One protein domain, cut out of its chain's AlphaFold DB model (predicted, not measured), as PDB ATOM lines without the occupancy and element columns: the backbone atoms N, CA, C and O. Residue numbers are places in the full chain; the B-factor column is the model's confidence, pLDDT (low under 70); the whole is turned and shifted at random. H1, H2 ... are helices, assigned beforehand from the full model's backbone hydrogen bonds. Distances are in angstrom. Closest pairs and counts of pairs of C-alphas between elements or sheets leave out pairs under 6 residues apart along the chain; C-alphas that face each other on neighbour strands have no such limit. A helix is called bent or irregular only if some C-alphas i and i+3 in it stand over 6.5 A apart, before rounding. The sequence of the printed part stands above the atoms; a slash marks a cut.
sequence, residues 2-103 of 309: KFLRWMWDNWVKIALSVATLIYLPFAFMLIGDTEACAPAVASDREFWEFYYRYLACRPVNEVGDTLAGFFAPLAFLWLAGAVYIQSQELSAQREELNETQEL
ATOM      1  N   LYS A   2     -12.386   5.220 -37.197       74.88
ATOM      2  CA  LYS A   2     -13.128   4.797 -35.980       74.88
ATOM      3  C   LYS A   2     -13.922   5.915 -35.276       74.88
ATOM      4  O   LYS A   2     -15.055   5.689 -34.872       74.88
ATOM      5  N   PHE A   3     -13.370   7.128 -35.201       78.31
ATOM      6  CA  PHE A   3     -14.045   8.283 -34.589       78.31
ATOM      7  C   PHE A   3     -15.284   8.757 -35.375       78.31
ATOM      8  O   PHE A   3     -16.330   8.998 -34.787       78.31
ATOM      9  N   LEU A   4     -15.191   8.821 -36.709       76.88
ATOM     10  CA  LEU A   4     -16.314   9.174 -37.591       76.88
ATOM     11  C   LEU A   4     -17.451   8.147 -37.502       76.88
ATOM     12  O   LEU A   4     -18.614   8.535 -37.487       76.88
ATOM     13  N   ARG A   5     -17.113   6.858 -37.380       77.62
ATOM     14  CA  ARG A   5     -18.087   5.770 -37.217       77.62
ATOM     15  C   ARG A   5     -18.812   5.845 -35.875       77.62
ATOM     16  O   ARG A   5     -20.033   5.852 -35.847       77.62
ATOM     17  N   TRP A   6     -18.063   6.019 -34.785       85.25
ATOM     18  CA  TRP A   6     -18.637   6.224 -33.451       85.25
ATOM     19  C   TRP A   6     -19.573   7.438 -33.411       85.25
ATOM     20  O   TRP A   6     -20.659   7.380 -32.839       85.25
ATOM     21  N   MET A   7     -19.167   8.530 -34.061       84.69
ATOM     22  CA  MET A   7     -19.986   9.729 -34.172       84.69
ATOM     23  C   MET A   7     -21.276   9.430 -34.950       84.69
ATOM     24  O   MET A   7     -22.353   9.763 -34.466       84.69
ATOM     25  N   TRP A   8     -21.193   8.745 -36.094       83.88
ATOM     26  CA  TRP A   8     -22.355   8.370 -36.906       83.88
ATOM     27  C   TRP A   8     -23.328   7.436 -36.172       83.88
ATOM     28  O   TRP A   8     -24.527   7.702 -36.155       83.88
ATOM     29  N   ASP A   9     -22.831   6.400 -35.494       84.88
ATOM     30  CA  ASP A   9     -23.665   5.453 -34.741       84.88
ATOM     31  C   ASP A   9     -24.423   6.147 -33.607       84.88
ATOM     32  O   ASP A   9     -25.600   5.871 -33.358       84.88
ATOM     33  N   ASN A  10     -23.767   7.091 -32.931       88.81
ATOM     34  CA  ASN A  10     -24.414   7.897 -31.905       88.81
ATOM     35  C   ASN A  10     -25.416   8.881 -32.507       88.81
ATOM     36  O   ASN A  10     -26.502   9.035 -31.956       88.81
ATOM     37  N   TRP A  11     -25.117   9.488 -33.658       90.75
ATOM     38  CA  TRP A  11     -26.057  10.362 -34.359       90.75
ATOM     39  C   TRP A  11     -27.309   9.625 -34.831       90.75
ATOM     40  O   TRP A  11     -28.399  10.159 -34.662       90.75
ATOM     41  N   VAL A  12     -27.193   8.401 -35.354       87.19
ATOM     42  CA  VAL A  12     -28.354   7.586 -35.750       87.19
ATOM     43  C   VAL A  12     -29.209   7.238 -34.530       87.19
ATOM     44  O   VAL A  12     -30.426   7.398 -34.575       87.19
ATOM     45  N   LYS A  13     -28.593   6.838 -33.409       87.56
ATOM     46  CA  LYS A  13     -29.317   6.573 -32.151       87.56
ATOM     47  C   LYS A  13     -30.021   7.822 -31.628       87.56
ATOM     48  O   LYS A  13     -31.180   7.741 -31.220       87.56
ATOM     49  N   ILE A  14     -29.344   8.970 -31.663       92.19
ATOM     50  CA  ILE A  14     -29.916  10.257 -31.259       92.19
ATOM     51  C   ILE A  14     -31.074  10.624 -32.190       92.19
ATOM     52  O   ILE A  14     -32.147  10.951 -31.700       92.19
ATOM     53  N   ALA A  15     -30.910  10.506 -33.508       90.50
ATOM     54  CA  ALA A  15     -31.949  10.814 -34.486       90.50
ATOM     55  C   ALA A  15     -33.182   9.914 -34.323       90.50
ATOM     56  O   ALA A  15     -34.298  10.422 -34.312       90.50
ATOM     57  N   LEU A  16     -32.999   8.604 -34.119       89.12
ATOM     58  CA  LEU A  16     -34.091   7.665 -33.832       89.12
ATOM     59  C   LEU A  16     -34.793   7.989 -32.507       89.12
ATOM     60  O   LEU A  16     -36.021   7.948 -32.430       89.12
ATOM     61  N   SER A  17     -34.027   8.355 -31.478       90.44
ATOM     62  CA  SER A  17     -34.572   8.745 -30.173       90.44
ATOM     63  C   SER A  17     -35.369  10.045 -30.271       90.44
ATOM     64  O   SER A  17     -36.480  10.118 -29.765       90.44
ATOM     65  N   VAL A  18     -34.846  11.048 -30.981       93.12
ATOM     66  CA  VAL A  18     -35.525  12.325 -31.234       93.12
ATOM     67  C   VAL A  18     -36.775  12.117 -32.087       93.12
ATOM     68  O   VAL A  18     -37.832  12.630 -31.736       93.12
ATOM     69  N   ALA A  19     -36.702  11.319 -33.154       90.75
ATOM     70  CA  ALA A  19     -37.861  10.974 -33.974       90.75
ATOM     71  C   ALA A  19     -38.949  10.280 -33.140       90.75
ATOM     72  O   ALA A  19     -40.118  10.633 -33.253       90.75
ATOM     73  N   THR A  20     -38.565   9.365 -32.245       90.88
ATOM     74  CA  THR A  20     -39.494   8.712 -31.309       90.88
ATOM     75  C   THR A  20     -40.102   9.722 -30.328       90.88
ATOM     76  O   THR A  20     -41.314   9.732 -30.129       90.88
ATOM     77  N   LEU A  21     -39.286  10.614 -29.755       92.62
ATOM     78  CA  LEU A  21     -39.732  11.659 -28.827       92.62
ATOM     79  C   LEU A  21     -40.650  12.698 -29.475       92.62
ATOM     80  O   LEU A  21     -41.464  13.278 -28.771       92.62
ATOM     81  N   ILE A  22     -40.535  12.943 -30.782       93.38
ATOM     82  CA  ILE A  22     -41.442  13.820 -31.540       93.38
ATOM     83  C   ILE A  22     -42.714  13.066 -31.945       93.38
ATOM     84  O   ILE A  22     -43.813  13.619 -31.892       93.38
ATOM     85  N   TYR A  23     -42.576  11.795 -32.326       91.44
ATOM     86  CA  TYR A  23     -43.690  10.954 -32.755       91.44
ATOM     87  C   TYR A  23     -44.686  10.693 -31.622       91.44
ATOM     88  O   TYR A  23     -45.888  10.770 -31.848       91.44
ATOM     89  N   LEU A  24     -44.207  10.440 -30.398       88.31
ATOM     90  CA  LEU A  24     -45.069  10.132 -29.252       88.31
ATOM     91  C   LEU A  24     -46.065  11.269 -28.915       88.31
ATOM     92  O   LEU A  24     -47.258  10.979 -28.845       88.31
ATOM     93  N   PRO A  25     -45.658  12.548 -28.762       89.31
ATOM     94  CA  PRO A  25     -46.583  13.665 -28.571       89.31
ATOM     95  C   PRO A  25     -47.518  13.885 -29.755       89.31
ATOM     96  O   PRO A  25     -48.698  14.140 -29.548       89.31
ATOM     97  N   PHE A  26     -47.009  13.776 -30.987       88.56
ATOM     98  CA  PHE A  26     -47.830  13.935 -32.189       88.56
ATOM     99  C   PHE A  26     -48.936  12.882 -32.245       88.56
ATOM    100  O   PHE A  26     -50.096  13.185 -32.502       88.56
ATOM    101  N   ALA A  27     -48.596  11.639 -31.936       85.31
ATOM    102  CA  ALA A  27     -49.552  10.557 -31.938       85.31
ATOM    103  C   ALA A  27     -50.500  10.613 -30.721       85.31
ATOM    104  O   ALA A  27     -51.675  10.288 -30.856       85.31
ATOM    105  N   PHE A  28     -50.050  11.120 -29.567       84.38
ATOM    106  CA  PHE A  28     -50.930  11.427 -28.433       84.38
ATOM    107  C   PHE A  28     -51.921  12.557 -28.760       84.38
ATOM    108  O   PHE A  28     -53.095  12.466 -28.408       84.38
ATOM    109  N   MET A  29     -51.469  13.587 -29.482       88.12
ATOM    110  CA  MET A  29     -52.313  14.673 -29.985       88.12
ATOM    111  C   MET A  29     -53.385  14.140 -30.943       88.12
ATOM    112  O   MET A  29     -54.556  14.446 -30.754       88.12
ATOM    113  N   LEU A  30     -53.016  13.275 -31.895       85.62
ATOM    114  CA  LEU A  30     -53.972  12.650 -32.819       85.62
ATOM    115  C   LEU A  30     -55.020  11.783 -32.107       85.62
ATOM    116  O   LEU A  30     -56.172  11.753 -32.529       85.62
ATOM    117  N   ILE A  31     -54.650  11.085 -31.026       83.31
ATOM    118  CA  ILE A  31     -55.624  10.328 -30.224       83.31
ATOM    119  C   ILE A  31     -56.557  11.283 -29.462       83.31
ATOM    120  O   ILE A  31     -57.741  10.989 -29.320       83.31
ATOM    121  N   GLY A  32     -56.063  12.441 -29.019       81.31
ATOM    122  CA  GLY A  32     -56.873  13.473 -28.365       81.31
ATOM    123  C   GLY A  32     -57.983  14.057 -29.247       81.31
ATOM    124  O   GLY A  32     -59.011  14.469 -28.715       81.31
ATOM    125  N   ASP A  33     -57.809  14.030 -30.571       84.75
ATOM    126  CA  ASP A  33     -58.818  14.473 -31.544       84.75
ATOM    127  C   ASP A  33     -59.932  13.430 -31.782       84.75
ATOM    128  O   ASP A  33     -60.902  13.699 -32.494       84.75
ATOM    129  N   THR A  34     -59.826  12.233 -31.191       82.12
ATOM    130  CA  THR A  34     -60.868  11.201 -31.288       82.12
ATOM    131  C   THR A  34     -62.020  11.457 -30.309       82.12
ATOM    132  O   THR A  34     -61.835  12.007 -29.222       82.12
ATOM    133  N   GLU A  35     -63.242  11.066 -30.690       81.38
ATOM    134  CA  GLU A  35     -64.436  11.266 -29.858       81.38
ATOM    135  C   GLU A  35     -64.302  10.567 -28.495       81.38
ATOM    136  O   GLU A  35     -64.099   9.351 -28.422       81.38
ATOM    137  N   ALA A  36     -64.430  11.347 -27.415       80.50
ATOM    138  CA  ALA A  36     -64.309  10.859 -26.046       80.50
ATOM    139  C   ALA A  36     -65.511   9.994 -25.628       80.50
ATOM    140  O   ALA A  36     -66.668  10.303 -25.920       80.50
ATOM    141  N   CYS A  37     -65.232   8.945 -24.860       79.19
ATOM    142  CA  CYS A  37     -66.236   8.078 -24.256       79.19
ATOM    143  C   CYS A  37     -66.958   8.796 -23.092       79.19
ATOM    144  O   CYS A  37     -66.305   9.390 -22.232       79.19
ATOM    145  N   ALA A  38     -68.293   8.720 -23.008       77.69
ATOM    146  CA  ALA A  38     -69.084   9.324 -21.923       77.69
ATOM    147  C   ALA A  38     -69.719   8.278 -20.974       77.69
ATOM    148  O   ALA A  38     -70.176   7.246 -21.466       77.69
ATOM    149  N   PRO A  39     -69.891   8.568 -19.660       64.06
ATOM    150  CA  PRO A  39     -69.102   9.456 -18.803       64.06
ATOM    151  C   PRO A  39     -67.924   8.701 -18.153       64.06
ATOM    152  O   PRO A  39     -68.074   7.587 -17.650       64.06
ATOM    153  N   ALA A  40     -66.749   9.333 -18.151       59.19
ATOM    154  CA  ALA A  40     -65.529   8.806 -17.549       59.19
ATOM    155  C   ALA A  40     -65.697   8.593 -16.032       59.19
ATOM    156  O   ALA A  40     -66.038   9.519 -15.295       59.19
ATOM    157  N   VAL A  41     -65.440   7.371 -15.563       61.50
ATOM    158  CA  VAL A  41     -65.285   7.083 -14.133       61.50
ATOM    159  C   VAL A  41     -63.977   7.731 -13.687       61.50
ATOM    160  O   VAL A  41     -62.919   7.390 -14.214       61.50
ATOM    161  N   ALA A  42     -64.049   8.680 -12.751       62.59
ATOM    162  CA  ALA A  42     -62.865   9.307 -12.172       62.59
ATOM    163  C   ALA A  42     -62.000   8.220 -11.516       62.59
ATOM    164  O   ALA A  42     -62.418   7.584 -10.547       62.59
ATOM    165  N   SER A  43     -60.820   7.968 -12.080       66.88
ATOM    166  CA  SER A  43     -59.840   7.050 -11.511       66.88
ATOM    167  C   SER A  43     -58.671   7.872 -10.990       66.88
ATOM    168  O   SER A  43     -58.071   8.601 -11.767       66.88
ATOM    169  N   ASP A  44     -58.298   7.698  -9.721       72.31
ATOM    170  CA  ASP A  44     -57.207   8.414  -9.024       72.31
ATOM    171  C   ASP A  44     -55.788   8.192  -9.614       72.31
ATOM    172  O   ASP A  44     -54.775   8.463  -8.969       72.31
ATOM    173  N   ARG A  45     -55.663   7.647 -10.832       74.31
ATOM    174  CA  ARG A  45     -54.387   7.405 -11.515       74.31
ATOM    175  C   ARG A  45     -54.404   7.996 -12.924       74.31
ATOM    176  O   ARG A  45     -55.077   7.468 -13.804       74.31
ATOM    177  N   GLU A  46     -53.551   8.997 -13.147       70.38
ATOM    178  CA  GLU A  46     -53.423   9.779 -14.393       70.38
ATOM    179  C   GLU A  46     -53.328   8.927 -15.676       70.38
ATOM    180  O   GLU A  46     -53.944   9.247 -16.689       70.38
ATOM    181  N   PHE A  47     -52.602   7.801 -15.653       71.19
ATOM    182  CA  PHE A  47     -52.480   6.923 -16.829       71.19
ATOM    183  C   PHE A  47     -53.796   6.219 -17.195       71.19
ATOM    184  O   PHE A  47     -54.125   6.052 -18.371       71.19
ATOM    185  N   TRP A  48     -54.556   5.798 -16.186       73.44
ATOM    186  CA  TRP A  48     -55.811   5.086 -16.398       73.44
ATOM    187  C   TRP A  48     -56.914   6.029 -16.873       73.44
ATOM    188  O   TRP A  48     -57.769   5.597 -17.642       73.44
ATOM    189  N   GLU A  49     -56.847   7.317 -16.526       75.25
ATOM    190  CA  GLU A  49     -57.785   8.319 -17.037       75.25
ATOM    191  C   GLU A  49     -57.757   8.414 -18.565       75.25
ATOM    192  O   GLU A  49     -58.814   8.460 -19.188       75.25
ATOM    193  N   PHE A  50     -56.576   8.369 -19.190       77.19
ATOM    194  CA  PHE A  50     -56.467   8.355 -20.652       77.19
ATOM    195  C   PHE A  50     -57.129   7.110 -21.259       77.19
ATOM    196  O   PHE A  50     -57.932   7.217 -22.189       77.19
ATOM    197  N   TYR A  51     -56.840   5.933 -20.699       80.25
ATOM    198  CA  TYR A  51     -57.414   4.673 -21.166       80.25
ATOM    199  C   TYR A  51     -58.946   4.663 -21.043       80.25
ATOM    200  O   TYR A  51     -59.645   4.354 -22.011       80.25
ATOM    201  N   TYR A  52     -59.483   5.063 -19.888       78.75
ATOM    202  CA  TYR A  52     -60.928   5.118 -19.660       78.75
ATOM    203  C   TYR A  52     -61.629   6.196 -20.495       78.75
ATOM    204  O   TYR A  52     -62.777   6.004 -20.894       78.75
ATOM    205  N   ARG A  53     -60.947   7.305 -20.801       79.94
ATOM    206  CA  ARG A  53     -61.513   8.424 -21.563       79.94
ATOM    207  C   ARG A  53     -61.573   8.177 -23.070       79.94
ATOM    208  O   ARG A  53     -62.547   8.596 -23.692       79.94
ATOM    209  N   TYR A  54     -60.565   7.523 -23.647       79.69
ATOM    210  CA  TYR A  54     -60.443   7.395 -25.108       79.69
ATOM    211  C   TYR A  54     -60.590   5.959 -25.632       79.69
ATOM    212  O   TYR A  54     -61.011   5.774 -26.771       79.69
ATOM    213  N   LEU A  55     -60.272   4.933 -24.832       80.25
ATOM    214  CA  LEU A  55     -60.199   3.546 -25.315       80.25
ATOM    215  C   LEU A  55     -61.273   2.621 -24.726       80.25
ATOM    216  O   LEU A  55     -61.655   1.655 -25.378       80.25
ATOM    217  N   ALA A  56     -61.798   2.901 -23.530       82.12
ATOM    218  CA  ALA A  56     -62.666   1.954 -22.821       82.12
ATOM    219  C   ALA A  56     -64.051   1.718 -23.453       82.12
ATOM    220  O   ALA A  56     -64.642   0.669 -23.209       82.12
ATOM    221  N   CYS A  57     -64.581   2.648 -24.257       83.12
ATOM    222  CA  CYS A  57     -65.863   2.450 -24.949       83.12
ATOM    223  C   CYS A  57     -65.733   1.795 -26.330       83.12
ATOM    224  O   CYS A  57     -66.748   1.502 -26.963       83.12
ATOM    225  N   ARG A  58     -64.505   1.580 -26.814       83.31
ATOM    226  CA  ARG A  58     -64.254   0.986 -28.128       83.31
ATOM    227  C   ARG A  58     -64.246  -0.543 -28.013       83.31
ATOM    228  O   ARG A  58     -63.720  -1.077 -27.034       83.31
ATOM    229  N   PRO A  59     -64.803  -1.280 -28.990       88.56
ATOM    230  CA  PRO A  59     -64.652  -2.727 -29.029       88.56
ATOM    231  C   PRO A  59     -63.164  -3.091 -29.105       88.56
ATOM    232  O   PRO A  59     -62.365  -2.393 -29.726       88.56
ATOM    233  N   VAL A  60     -62.794  -4.215 -28.490       87.25
ATOM    234  CA  VAL A  60     -61.392  -4.654 -28.332       87.25
ATOM    235  C   VAL A  60     -60.628  -4.676 -29.667       87.25
ATOM    236  O   VAL A  60     -59.458  -4.301 -29.705       87.25
ATOM    237  N   ASN A  61     -61.290  -5.035 -30.770       88.56
ATOM    238  CA  ASN A  61     -60.671  -5.045 -32.098       88.56
ATOM    239  C   ASN A  61     -60.264  -3.638 -32.576       88.56
ATOM    240  O   ASN A  61     -59.161  -3.479 -33.088       88.56
ATOM    241  N   GLU A  62     -61.084  -2.607 -32.344       87.19
ATOM    242  CA  GLU A  62     -60.762  -1.223 -32.743       87.19
ATOM    243  C   GLU A  62     -59.589  -0.653 -31.931       87.19
ATOM    244  O   GLU A  62     -58.747   0.077 -32.461       87.19
ATOM    245  N   VAL A  63     -59.490  -1.026 -30.650       85.50
ATOM    246  CA  VAL A  63     -58.333  -0.685 -29.807       85.50
ATOM    247  C   VAL A  63     -57.064  -1.350 -30.345       85.50
ATOM    248  O   VAL A  63     -56.019  -0.705 -30.427       85.50
ATOM    249  N   GLY A  64     -57.157  -2.619 -30.752       86.56
ATOM    250  CA  GLY A  64     -56.059  -3.359 -31.371       86.56
ATOM    251  C   GLY A  64     -55.568  -2.717 -32.669       86.56
ATOM    252  O   GLY A  64     -54.369  -2.486 -32.805       86.56
ATOM    253  N   ASP A  65     -56.477  -2.358 -33.575       89.19
ATOM    254  CA  ASP A  65     -56.136  -1.733 -34.860       89.19
ATOM    255  C   ASP A  65     -55.500  -0.347 -34.677       89.19
ATOM    256  O   ASP A  65     -54.522  -0.010 -35.347       89.19
ATOM    257  N   THR A  66     -55.992   0.432 -33.710       84.12
ATOM    258  CA  THR A  66     -55.430   1.752 -33.381       84.12
ATOM    259  C   THR A  66     -54.013   1.631 -32.815       84.12
ATOM    260  O   THR A  66     -53.102   2.342 -33.247       84.12
ATOM    261  N   LEU A  67     -53.790   0.696 -31.883       86.38
ATOM    262  CA  LEU A  67     -52.460   0.440 -31.323       86.38
ATOM    263  C   LEU A  67     -51.508  -0.147 -32.371       86.38
ATOM    264  O   LEU A  67     -50.341   0.236 -32.419       86.38
ATOM    265  N   ALA A  68     -51.988  -1.037 -33.240       89.62
ATOM    266  CA  ALA A  68     -51.191  -1.594 -34.325       89.62
ATOM    267  C   ALA A  68     -50.766  -0.504 -35.322       89.62
ATOM    268  O   ALA A  68     -49.592  -0.434 -35.684       89.62
ATOM    269  N   GLY A  69     -51.682   0.393 -35.702       86.25
ATOM    270  CA  GLY A  69     -51.381   1.544 -36.555       86.25
ATOM    271  C   GLY A  69     -50.372   2.513 -35.932       86.25
ATOM    272  O   GLY A  69     -49.522   3.051 -36.641       86.25
ATOM    273  N   PHE A  70     -50.411   2.687 -34.608       87.00
ATOM    274  CA  PHE A  70     -49.466   3.516 -33.855       87.00
ATOM    275  C   PHE A  70     -48.067   2.887 -33.752       87.00
ATOM    276  O   PHE A  70     -47.054   3.550 -33.971       87.00
ATOM    277  N   PHE A  71     -47.976   1.597 -33.416       91.06
ATOM    278  CA  PHE A  71     -46.682   0.947 -33.194       91.06
ATOM    279  C   PHE A  71     -46.004   0.469 -34.484       91.06
ATOM    280  O   PHE A  71     -44.781   0.320 -34.491       91.06
ATOM    281  N   ALA A  72     -46.741   0.263 -35.583       93.44
ATOM    282  CA  ALA A  72     -46.169  -0.252 -36.827       93.44
ATOM    283  C   ALA A  72     -45.096   0.668 -37.457       93.44
ATOM    284  O   ALA A  72     -44.006   0.168 -37.750       93.44
ATOM    285  N   PRO A  73     -45.304   1.993 -37.620       89.62
ATOM    286  CA  PRO A  73     -44.270   2.887 -38.151       89.62
ATOM    287  C   PRO A  73     -43.041   2.971 -37.243       89.62
ATOM    288  O   PRO A  73     -41.911   3.005 -37.729       89.62
ATOM    289  N   LEU A  74     -43.253   2.958 -35.921       88.38
ATOM    290  CA  LEU A  74     -42.171   2.998 -34.943       88.38
ATOM    291  C   LEU A  74     -41.314   1.726 -35.019       88.38
ATOM    292  O   LEU A  74     -40.090   1.812 -35.111       88.38
ATOM    293  N   ALA A  75     -41.946   0.550 -35.045       92.06
ATOM    294  CA  ALA A  75     -41.248  -0.724 -35.192       92.06
ATOM    295  C   ALA A  75     -40.471  -0.799 -36.517       92.06
ATOM    296  O   ALA A  75     -39.324  -1.246 -36.535       92.06
ATOM    297  N   PHE A  76     -41.057  -0.307 -37.612       94.38
ATOM    298  CA  PHE A  76     -40.397  -0.278 -38.916       94.38
ATOM    299  C   PHE A  76     -39.172   0.650 -38.935       94.38
ATOM    300  O   PHE A  76     -38.129   0.276 -39.468       94.38
ATOM    301  N   LEU A  77     -39.263   1.827 -38.305       89.94
ATOM    302  CA  LEU A  77     -38.147   2.768 -38.194       89.94
ATOM    303  C   LEU A  77     -36.957   2.147 -37.442       89.94
ATOM    304  O   LEU A  77     -35.813   2.234 -37.895       89.94
ATOM    305  N   TRP A  78     -37.230   1.470 -36.324       91.00
ATOM    306  CA  TRP A  78     -36.206   0.763 -35.553       91.00
ATOM    307  C   TRP A  78     -35.614  -0.429 -36.317       91.00
ATOM    308  O   TRP A  78     -34.396  -0.618 -36.297       91.00
ATOM    309  N   LEU A  79     -36.438  -1.194 -37.043       93.44
ATOM    310  CA  LEU A  79     -35.980  -2.310 -37.875       93.44
ATOM    311  C   LEU A  79     -35.046  -1.837 -38.999       93.44
ATOM    312  O   LEU A  79     -33.971  -2.407 -39.188       93.44
ATOM    313  N   ALA A  80     -35.417  -0.773 -39.716       92.56
ATOM    314  CA  ALA A  80     -34.594  -0.198 -40.778       92.56
ATOM    315  C   ALA A  80     -33.251   0.321 -40.238       92.56
ATOM    316  O   ALA A  80     -32.202   0.062 -40.832       92.56
ATOM    317  N   GLY A  81     -33.268   0.989 -39.077       90.12
ATOM    318  CA  GLY A  81     -32.054   1.424 -38.386       90.12
ATOM    319  C   GLY A  81     -31.133   0.256 -38.017       90.12
ATOM    320  O   GLY A  81     -29.928   0.322 -38.261       90.12
ATOM    321  N   ALA A  82     -31.693  -0.840 -37.496       89.69
ATOM    322  CA  ALA A  82     -30.930  -2.032 -37.135       89.69
ATOM    323  C   ALA A  82     -30.285  -2.716 -38.357       89.69
ATOM    324  O   ALA A  82     -29.093  -3.019 -38.325       89.69
ATOM    325  N   VAL A  83     -31.035  -2.907 -39.451       91.38
ATOM    326  CA  VAL A  83     -30.513  -3.509 -40.696       91.38
ATOM    327  C   VAL A  83     -29.412  -2.641 -41.307       91.38
ATOM    328  O   VAL A  83     -28.400  -3.160 -41.782       91.38
ATOM    329  N   TYR A  84     -29.569  -1.316 -41.260       88.00
ATOM    330  CA  TYR A  84     -28.555  -0.397 -41.762       88.00
ATOM    331  C   TYR A  84     -27.242  -0.510 -40.978       88.00
ATOM    332  O   TYR A  84     -26.185  -0.667 -41.592       88.00
ATOM    333  N   ILE A  85     -27.302  -0.513 -39.642       86.62
ATOM    334  CA  ILE A  85     -26.119  -0.692 -38.782       86.62
ATOM    335  C   ILE A  85     -25.434  -2.034 -39.085       86.62
ATOM    336  O   ILE A  85     -24.232  -2.065 -39.358       86.62
ATOM    337  N   GLN A  86     -26.204  -3.124 -39.147       85.50
ATOM    338  CA  GLN A  86     -25.673  -4.459 -39.451       85.50
ATOM    339  C   GLN A  86     -24.992  -4.530 -40.828       85.50
ATOM    340  O   GLN A  86     -23.951  -5.171 -40.979       85.50
ATOM    341  N   SER A  87     -25.525  -3.837 -41.841       88.06
ATOM    342  CA  SER A  87     -24.930  -3.819 -43.185       88.06
ATOM    343  C   SER A  87     -23.531  -3.189 -43.209       88.06
ATOM    344  O   SER A  87     -22.647  -3.654 -43.935       88.06
ATOM    345  N   GLN A  88     -23.295  -2.173 -42.373       83.62
ATOM    346  CA  GLN A  88     -21.991  -1.525 -42.289       83.62
ATOM    347  C   GLN A  88     -20.963  -2.416 -41.588       83.62
ATOM    348  O   GLN A  88     -19.792  -2.431 -41.977       83.62
ATOM    349  N   GLU A  89     -21.368  -3.148 -40.547       84.88
ATOM    350  CA  GLU A  89     -20.483  -4.079 -39.836       84.88
ATOM    351  C   GLU A  89     -19.965  -5.171 -40.775       84.88
ATOM    352  O   GLU A  89     -18.761  -5.419 -40.819       84.88
ATOM    353  N   LEU A  90     -20.843  -5.732 -41.610       85.31
ATOM    354  CA  LEU A  90     -20.469  -6.753 -42.590       85.31
ATOM    355  C   LEU A  90     -19.496  -6.235 -43.658       85.31
ATOM    356  O   LEU A  90     -18.593  -6.964 -44.066       85.31
ATOM    357  N   SER A  91     -19.642  -4.985 -44.110       85.31
ATOM    358  CA  SER A  91     -18.700  -4.403 -45.075       85.31
ATOM    359  C   SER A  91     -17.308  -4.220 -44.470       85.31
ATOM    360  O   SER A  91     -16.318  -4.528 -45.126       85.31
ATOM    361  N   ALA A  92     -17.234  -3.761 -43.218       82.50
ATOM    362  CA  ALA A  92     -15.961  -3.588 -42.522       82.50
ATOM    363  C   ALA A  92     -15.275  -4.935 -42.241       82.50
ATOM    364  O   ALA A  92     -14.073  -5.067 -42.449       82.50
ATOM    365  N   GLN A  93     -16.038  -5.963 -41.861       75.94
ATOM    366  CA  GLN A  93     -15.493  -7.311 -41.663       75.94
ATOM    367  C   GLN A  93     -14.894  -7.900 -42.951       75.94
ATOM    368  O   GLN A  93     -13.907  -8.627 -42.889       75.94
ATOM    369  N   ARG A  94     -15.450  -7.590 -44.132       87.88
ATOM    370  CA  ARG A  94     -14.885  -8.050 -45.417       87.88
ATOM    371  C   ARG A  94     -13.534  -7.416 -45.729       87.88
ATOM    372  O   ARG A  94     -12.672  -8.087 -46.285       87.88
ATOM    373  N   GLU A  95     -13.360  -6.145 -45.390       89.12
ATOM    374  CA  GLU A  95     -12.088  -5.444 -45.573       89.12
ATOM    375  C   GLU A  95     -11.010  -6.042 -44.659       89.12
ATOM    376  O   GLU A  95      -9.957  -6.448 -45.148       89.12
ATOM    377  N   GLU A  96     -11.327  -6.248 -43.377       85.56
ATOM    378  CA  GLU A  96     -10.421  -6.902 -42.421       85.56
ATOM    379  C   GLU A  96     -10.078  -8.347 -42.837       85.56
ATOM    380  O   GLU A  96      -8.936  -8.796 -42.695       85.56
ATOM    381  N   LEU A  97     -11.035  -9.089 -43.408       90.81
ATOM    382  CA  LEU A  97     -10.782 -10.431 -43.945       90.81
ATOM    383  C   LEU A  97      -9.832 -10.418 -45.152       90.81
ATOM    384  O   LEU A  97      -8.987 -11.302 -45.276       90.81
ATOM    385  N   ASN A  98      -9.932  -9.422 -46.033       91.56
ATOM    386  CA  ASN A  98      -9.022  -9.307 -47.171       91.56
ATOM    387  C   ASN A  98      -7.600  -8.943 -46.722       91.56
ATOM    388  O   ASN A  98      -6.634  -9.536 -47.206       91.56
ATOM    389  N   GLU A  99      -7.462  -8.020 -45.768       91.12
ATOM    390  CA  GLU A  99      -6.159  -7.661 -45.198       91.12
ATOM    391  C   GLU A  99      -5.509  -8.849 -44.479       91.12
ATOM    392  O   GLU A  99      -4.327  -9.135 -44.680       91.12
ATOM    393  N   THR A 100      -6.280  -9.600 -43.687       88.38
ATOM    394  CA  THR A 100      -5.766 -10.795 -42.998       88.38
ATOM    395  C   THR A 100      -5.353 -11.896 -43.967       88.38
ATOM    396  O   THR A 100      -4.324 -12.533 -43.744       88.38
ATOM    397  N   GLN A 101      -6.075 -12.096 -45.075       92.31
ATOM    398  CA  GLN A 101      -5.655 -13.032 -46.120       92.31
ATOM    399  C   GLN A 101      -4.318 -12.639 -46.754       92.31
ATOM    400  O   GLN A 101      -3.489 -13.512 -47.017       92.31
ATOM    401  N   GLU A 102      -4.086 -11.349 -46.993       92.88
ATOM    402  CA  GLU A 102      -2.825 -10.880 -47.567       92.88
ATOM    403  C   GLU A 102      -1.658 -11.048 -46.586       92.88
ATOM    404  O   GLU A 102      -0.606 -11.577 -46.952       92.88
ATOM    405  N   LEU A 103      -1.871 -10.718 -45.309       90.25
ATOM    406  CA  LEU A 103      -0.884 -10.965 -44.254       90.25
ATOM    407  C   LEU A 103      -0.552 -12.458 -44.118       90.25
ATOM    408  O   LEU A 103       0.618 -12.820 -44.006       90.25
TER     409      LEU A 103
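This is residues 2 to 103 of the 309 residues of an uncharacterized protein of Agrobacterium sp. NCPPB 925 (UniProt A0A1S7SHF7). Two long helical stretches, H1 and the arm H3b of the bent helix H3, run side by side in opposite ways as a long, loosely joined pair, with a small head at one end made by the unnamed residues 33 to 45, the short helix H2 and the arm H3a. The far end of H3b, residues 89 to 103, sticks out free. The printed part has 102 residues with three named helices, H1, H2 and H3 in that order, and no named strand; its class is all helix. It is an extended rod, with a radius of gyration of the C-alphas of 21.9 A and spans of 75 by 26 by 22 A.

Start with H1, residues 2 to 32, and go along a long link of 13 residues to H2, residues 46 to 55. H1 and H2 are close but not clearly touching, and their closest C-alphas, those of Ile 31 and Tyr 54, are 7.6 A apart. A tight link of 4 residues leads on to H3, residues 60 to 103, assigned as one helix by its hydrogen bonds but bent: C-alphas 70 and 73 are 6.8 A apart. Its arms H3a, residues 60 to 70, and H3b, residues 73 to 103, stand at a steep tilt of 46 degrees. H1 with residues 9 to 20 alone touches H3b with residues 74 to 85 alone, at a shallow tilt of 10 degrees, opposite ways; the closest C-alphas, those of Thr 20 and Leu 74, are 7.3 A apart. H2 and H3b are apart. Each O i to N i+4 pair is within hydrogen-bond range in H3a and H3b, against 26 of 27 in H1 and 4 of 6 in H2.

Find C-alpha 2 at (-13.128, 4.797, -35.980); from there H1 runs 45.2 A to C-alpha 32. H2 begins at C-alpha 46, at (-53.423, 9.779, -14.393), and H3b runs 46.0 A to C-alpha 103 at (-0.884, -10.965, -44.254).

Look at Pro 39 and Leu 103 for the two C-alphas farthest apart, 75.6 A. The printed part has no cut, and in this model residues 39 to 43 have pLDDT under 70.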